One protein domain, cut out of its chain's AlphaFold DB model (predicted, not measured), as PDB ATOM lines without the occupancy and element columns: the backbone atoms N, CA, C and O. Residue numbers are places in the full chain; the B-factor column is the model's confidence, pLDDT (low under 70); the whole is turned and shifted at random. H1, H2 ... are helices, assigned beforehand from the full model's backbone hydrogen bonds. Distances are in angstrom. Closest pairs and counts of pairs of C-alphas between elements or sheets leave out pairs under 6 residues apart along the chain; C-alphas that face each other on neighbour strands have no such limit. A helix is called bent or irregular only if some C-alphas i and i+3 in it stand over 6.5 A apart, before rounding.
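What this domain is: This is residues 4 to 50 of the 52 residues of the protein "DUF3309 family protein" of Variovorax paradoxus (UniProt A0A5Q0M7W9). Two separate helices, H1 and H2, form the arms of a wide open V, and a long looping link, residues 19 to 31, makes the bottom of the V. The arms do not meet, and there is no packed core between them. The printed part has 47 residues with two named helices, H1 then H2, and no named strand; the class is all helix, with 32 residues in the helices. The whole is extended, with a radius of gyration of the C-alphas of 16.5 A, and flat, its C-alphas spanning 50 by 30 by 10 A.

How they stand to each other: The printed part begins with H1, residues 4 to 18, and after the link comes H2, residues 32 to 48. H1 and H2 are apart, with no C-alpha of the one within 8 A of the other. Residues 4 to 29, of which 4 to 18 belong to H1, stand free. Residues 31 to 37 and 39 to 50 stand free too, and of these 32 to 37 and 39 to 48 belong to H2. In H1 every O i to N i+4 pair is within hydrogen-bond range; in H2 12 of 13 are.

Where its parts are: H1 runs from Ser 4, C-alpha at (21.212, -41.888, -184.143), to Ala 18, C-alpha at (21.439, -35.715, -163.826), 21.2 A from first to last C-alpha. H2, the longest helix with 17 residues, runs from Pro 32 to Leu 48, whose C-alpha is at (-5.531, -26.679, -150.037), and measures 24.9 A from first to last C-alpha. Neither helix is bent.

The domain as a whole: The two C-alphas farthest apart, those of Phe 5 and Met 49, are 49.8 A from each other. The printed part has no cut. The link from H1 to H2, 13 residues, is long, and its C-alphas lie 8 to 16 A from the mean of the C-alphas. The mean pLDDT of the printed part is 76.0, and residues 20 to 35 are under 70.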
ATOM      1  N   SER A   4      20.881 -40.992-185.257       90.25
ATOM      2  CA  SER A   4      21.212 -41.888-184.143       90.25
ATOM      3  C   SER A   4      22.417 -41.418-183.325       90.25
ATOM      4  O   SER A   4      22.424 -41.558-182.106       90.25
ATOM      5  N   PHE A   5      23.423 -40.827-183.975       91.38
ATOM      6  CA  PHE A   5      24.608 -40.302-183.297       91.38
ATOM      7  C   PHE A   5      24.275 -39.051-182.471       91.38
ATOM      8  O   PHE A   5      24.742 -38.908-181.346       91.38
ATOM      9  N   ILE A   6      23.400 -38.184-182.991       91.94
ATOM     10  CA  ILE A   6      22.928 -36.981-182.288       91.94
ATOM     11  C   ILE A   6      22.114 -37.369-181.046       91.94
ATOM     12  O   ILE A   6      22.349 -36.834-179.964       91.94
ATOM     13  N   LEU A   7      21.198 -38.333-181.176       92.81
ATOM     14  CA  LEU A   7      20.386 -38.826-180.057       92.81
ATOM     15  C   LEU A   7      21.244 -39.427-178.938       92.81
ATOM     16  O   LEU A   7      20.976 -39.200-177.760       92.81
ATOM     17  N   LEU A   8      22.300 -40.152-179.308       94.38
ATOM     18  CA  LEU A   8      23.236 -40.742-178.358       94.38
ATOM     19  C   LEU A   8      24.011 -39.669-177.575       94.38
ATOM     20  O   LEU A   8      24.146 -39.782-176.359       94.38
ATOM     21  N   ILE A   9      24.444 -38.590-178.237       93.69
ATOM     22  CA  ILE A   9      25.081 -37.437-177.576       93.69
ATOM     23  C   ILE A   9      24.115 -36.770-176.587       93.69
ATOM     24  O   ILE A   9      24.490 -36.515-175.444       93.69
ATOM     25  N   VAL A  10      22.865 -36.523-176.993       93.12
ATOM     26  CA  VAL A  10      21.842 -35.910-176.126       93.12
ATOM     27  C   VAL A  10      21.564 -36.773-174.893       93.12
ATOM     28  O   VAL A  10      21.492 -36.250-173.782       93.12
ATOM     29  N   LEU A  11      21.466 -38.094-175.064       92.88
ATOM     30  CA  LEU A  11      21.260 -39.030-173.958       92.88
ATOM     31  C   LEU A  11      22.422 -38.996-172.953       92.88
ATOM     32  O   LEU A  11      22.190 -38.954-171.746       92.88
ATOM     33  N   ILE A  12      23.665 -38.960-173.439       93.12
ATOM     34  CA  ILE A  12      24.859 -38.854-172.589       93.12
ATOM     35  C   ILE A  12      24.861 -37.529-171.814       93.12
ATOM     36  O   ILE A  12      25.128 -37.528-170.612       93.12
ATOM     37  N   LEU A  13      24.510 -36.412-172.457       88.12
ATOM     38  CA  LEU A  13      24.414 -35.106-171.796       88.12
ATOM     39  C   LEU A  13      23.337 -35.081-170.702       88.12
ATOM     40  O   LEU A  13      23.578 -34.521-169.634       88.12
ATOM     41  N   LEU A  14      22.183 -35.719-170.934       83.44
ATOM     42  CA  LEU A  14      21.123 -35.852-169.929       83.44
ATOM     43  C   LEU A  14      21.584 -36.663-168.713       83.44
ATOM     44  O   LEU A  14      21.329 -36.259-167.581       83.44
ATOM     45  N   LEU A  15      22.298 -37.772-168.931       83.88
ATOM     46  CA  LEU A  15      22.846 -38.587-167.845       83.88
ATOM     47  C   LEU A  15      23.898 -37.820-167.033       83.88
ATOM     48  O   LEU A  15      23.858 -37.859-165.807       83.88
ATOM     49  N   ILE A  16      24.796 -37.079-167.690       77.06
ATOM     50  CA  ILE A  16      25.813 -36.257-167.012       77.06
ATOM     51  C   ILE A  16      25.160 -35.095-166.247       77.06
ATOM     52  O   ILE A  16      25.561 -34.809-165.120       77.06
ATOM     53  N   GLY A  17      24.146 -34.437-166.820       71.69
ATOM     54  CA  GLY A  17      23.396 -33.360-166.163       71.69
ATOM     55  C   GLY A  17      22.555 -33.825-164.969       71.69
ATOM     56  O   GLY A  17      22.294 -33.035-164.065       71.69
ATOM     57  N   ALA A  18      22.168 -35.103-164.936       76.12
ATOM     58  CA  ALA A  18      21.439 -35.715-163.826       76.12
ATOM     59  C   ALA A  18      22.340 -36.135-162.649       76.12
ATOM     60  O   ALA A  18      21.834 -36.419-161.561       76.12
ATOM     61  N   LEU A  19      23.666 -36.188-162.834       71.81
ATOM     62  CA  LEU A  19      24.587 -36.529-161.753       71.81
ATOM     63  C   LEU A  19      24.730 -35.351-160.774       71.81
ATOM     64  O   LEU A  19      25.048 -34.239-161.195       71.81
ATOM     65  N   PRO A  20      24.629 -35.573-159.452       54.66
ATOM     66  CA  PRO A  20      24.880 -34.545-158.439       54.66
ATOM     67  C   PRO A  20      26.390 -34.282-158.226       54.66
ATOM     68  O   PRO A  20      26.826 -33.977-157.120       54.66
ATOM     69  N   SER A  21      27.207 -34.438-159.274       65.31
ATOM     70  CA  SER A  21      28.671 -34.302-159.262       65.31
ATOM     71  C   SER A  21      29.166 -32.941-159.761       65.31
ATOM     72  O   SER A  21      30.357 -32.646-159.654       65.31
ATOM     73  N   TRP A  22      28.270 -32.092-160.276       58.53
ATOM     74  CA  TRP A  22      28.595 -30.721-160.661       58.53
ATOM     75  C   TRP A  22      28.913 -29.923-159.392       58.53
ATOM     76  O   TRP A  22      28.028 -29.459-158.675       58.53
ATOM     77  N   GLY A  23      30.208 -29.796-159.101       51.53
ATOM     78  CA  GLY A  23      30.776 -29.138-157.923       51.53
ATOM     79  C   GLY A  23      30.576 -27.623-157.849       51.53
ATOM     80  O   GLY A  23      31.425 -26.938-157.286       51.53
ATOM     81  N   TYR A  24      29.472 -27.082-158.372       52.12
ATOM     82  CA  TYR A  24      29.035 -25.715-158.079       52.12
ATOM     83  C   TYR A  24      27.906 -25.722-157.043       52.12
ATOM     84  O   TYR A  24      26.811 -25.205-157.232       52.12
ATOM     85  N   SER A  25      28.190 -26.397-155.934       46.03
ATOM     86  CA  SER A  25      27.218 -26.916-154.975       46.03
ATOM     87  C   SER A  25      27.307 -26.269-153.587       46.03
ATOM     88  O   SER A  25      26.923 -26.893-152.602       46.03
ATOM     89  N   ARG A  26      27.812 -25.027-153.456       53.12
ATOM     90  CA  ARG A  26      27.980 -24.398-152.122       53.12
ATOM     91  C   ARG A  26      27.543 -22.939-151.938       53.12
ATOM     92  O   ARG A  26      27.564 -22.485-150.801       53.12
ATOM     93  N   SER A  27      27.099 -22.216-152.969       49.72
ATOM     94  CA  SER A  27      26.573 -20.840-152.799       49.72
ATOM     95  C   SER A  27      25.101 -20.651-153.179       49.72
ATOM     96  O   SER A  27      24.525 -19.621-152.853       49.72
ATOM     97  N   TRP A  28      24.461 -21.644-153.804       49.66
ATOM     98  CA  TRP A  28      23.035 -21.609-154.133       49.66
ATOM     99  C   TRP A  28      22.217 -22.353-153.081       49.66
ATOM    100  O   TRP A  28      21.585 -23.367-153.379       49.66
ATOM    101  N   GLY A  29      22.185 -21.859-151.840       55.16
ATOM    102  CA  GLY A  29      20.987 -22.118-151.040       55.16
ATOM    103  C   GLY A  29      19.798 -21.739-151.929       55.16
ATOM    104  O   GLY A  29      19.730 -20.591-152.345       55.16
ATOM    105  N   TYR A  30      18.962 -22.705-152.325       49.66
ATOM    106  CA  TYR A  30      18.026 -22.568-153.455       49.66
ATOM    107  C   TYR A  30      18.675 -22.452-154.858       49.66
ATOM    108  O   TYR A  30      18.502 -21.462-155.562       49.66
ATOM    109  N   GLY A  31      19.364 -23.499-155.330       52.34
ATOM    110  CA  GLY A  31      19.630 -23.698-156.767       52.34
ATOM    111  C   GLY A  31      18.331 -23.799-157.585       52.34
ATOM    112  O   GLY A  31      17.266 -23.936-156.992       52.34
ATOM    113  N   PRO A  32      18.371 -23.761-158.929       51.00
ATOM    114  CA  PRO A  32      17.206 -23.548-159.812       51.00
ATOM    115  C   PRO A  32      16.016 -24.514-159.619       51.00
ATOM    116  O   PRO A  32      14.899 -24.205-160.029       51.00
ATOM    117  N   SER A  33      16.208 -25.648-158.941       54.34
ATOM    118  CA  SER A  33      15.148 -26.566-158.505       54.34
ATOM    119  C   SER A  33      14.413 -26.133-157.225       54.34
ATOM    120  O   SER A  33      13.239 -26.447-157.061       54.34
ATOM    121  N   GLY A  34      15.061 -25.393-156.323       56.19
ATOM    122  CA  GLY A  34      14.489 -24.903-155.067       56.19
ATOM    123  C   GLY A  34      13.521 -23.737-155.253       56.19
ATOM    124  O   GLY A  34      12.532 -23.665-154.537       56.19
ATOM    125  N   GLY A  35      13.750 -22.859-156.236       68.88
ATOM    126  CA  GLY A  35      12.797 -21.796-156.580       68.88
ATOM    127  C   GLY A  35      11.498 -22.367-157.146       68.88
ATOM    128  O   GLY A  35      10.417 -22.055-156.657       68.88
ATOM    129  N   LEU A  36      11.601 -23.283-158.114       71.19
ATOM    130  CA  LEU A  36      10.437 -23.988-158.657       71.19
ATOM    131  C   LEU A  36       9.763 -24.883-157.610       71.19
ATOM    132  O   LEU A  36       8.539 -24.892-157.529       71.19
ATOM    133  N   GLY A  37      10.533 -25.586-156.776       76.00
ATOM    134  CA  GLY A  37       9.998 -26.391-155.678       76.00
ATOM    135  C   GLY A  37       9.269 -25.553-154.627       76.00
ATOM    136  O   GLY A  37       8.186 -25.930-154.189       76.00
ATOM    137  N   LEU A  38       9.809 -24.385-154.272       79.38
ATOM    138  CA  LEU A  38       9.170 -23.440-153.356       79.38
ATOM    139  C   LEU A  38       7.888 -22.858-153.962       79.38
ATOM    140  O   LEU A  38       6.867 -22.804-153.285       79.38
ATOM    141  N   VAL A  39       7.914 -22.473-155.239       85.62
ATOM    142  CA  VAL A  39       6.723 -21.986-155.951       85.62
ATOM    143  C   VAL A  39       5.646 -23.073-156.012       85.62
ATOM    144  O   VAL A  39       4.493 -22.799-155.692       85.62
ATOM    145  N   LEU A  40       6.012 -24.315-156.341       85.25
ATOM    146  CA  LEU A  40       5.083 -25.449-156.342       85.25
ATOM    147  C   LEU A  40       4.503 -25.716-154.948       85.25
ATOM    148  O   LEU A  40       3.299 -25.932-154.826       85.25
ATOM    149  N   LEU A  41       5.322 -25.647-153.897       86.44
ATOM    150  CA  LEU A  41       4.868 -25.784-152.512       86.44
ATOM    151  C   LEU A  41       3.833 -24.704-152.154       86.44
ATOM    152  O   LEU A  41       2.786 -25.018-151.594       86.44
ATOM    153  N   ILE A  42       4.104 -23.444-152.513       90.69
ATOM    154  CA  ILE A  42       3.196 -22.312-152.276       90.69
ATOM    155  C   ILE A  42       1.856 -22.543-152.983       90.69
ATOM    156  O   ILE A  42       0.806 -22.397-152.361       90.69
ATOM    157  N   VAL A  43       1.880 -22.946-154.256       92.25
ATOM    158  CA  VAL A  43       0.660 -23.219-155.031       92.25
ATOM    159  C   VAL A  43      -0.168 -24.328-154.382       92.25
ATOM    160  O   VAL A  43      -1.371 -24.161-154.202       92.25
ATOM    161  N   VAL A  44       0.465 -25.429-153.968       92.25
ATOM    162  CA  VAL A  44      -0.228 -26.540-153.298       92.25
ATOM    163  C   VAL A  44      -0.890 -26.081-151.998       92.25
ATOM    164  O   VAL A  44      -2.056 -26.393-151.767       92.25
ATOM    165  N   VAL A  45      -0.194 -25.300-151.166       94.94
ATOM    166  CA  VAL A  45      -0.765 -24.761-149.920       94.94
ATOM    167  C   VAL A  45      -1.978 -23.874-150.202       94.94
ATOM    168  O   VAL A  45      -3.001 -23.994-149.530       94.94
ATOM    169  N   LEU A  46      -1.895 -23.004-151.207       94.19
ATOM    170  CA  LEU A  46      -2.986 -22.095-151.548       94.19
ATOM    171  C   LEU A  46      -4.226 -22.830-152.087       94.19
ATOM    172  O   LEU A  46      -5.338 -22.464-151.704       94.19
ATOM    173  N   VAL A  47      -4.043 -23.885-152.891       93.88
ATOM    174  CA  VAL A  47      -5.135 -24.765-153.355       93.88
ATOM    175  C   VAL A  47      -5.790 -25.489-152.176       93.88
ATOM    176  O   VAL A  47      -7.014 -25.525-152.072       93.88
ATOM    177  N   LEU A  48      -4.999 -26.012-151.233       91.00
ATOM    178  CA  LEU A  48      -5.531 -26.679-150.037       91.00
ATOM    179  C   LEU A  48      -6.289 -25.721-149.106       91.00
ATOM    180  O   LEU A  48      -7.229 -26.133-148.431       91.00
ATOM    181  N   MET A  49      -5.905 -24.443-149.079       94.88
ATOM    182  CA  MET A  49      -6.614 -23.399-148.335       94.88
ATOM    183  C   MET A  49      -7.811 -22.802-149.102       94.88
ATOM    184  O   MET A  49      -8.468 -21.909-148.564       94.88
ATOM    185  N   GLY A  50      -8.079 -23.231-150.344       91.88
ATOM    186  CA  GLY A  50      -9.140 -22.676-151.197       91.88
ATOM    187  C   GLY A  50      -8.956 -21.186-151.510       91.88
ATOM    188  O   GLY A  50      -9.928 -20.447-151.648       91.88
TER     189      GLY A  50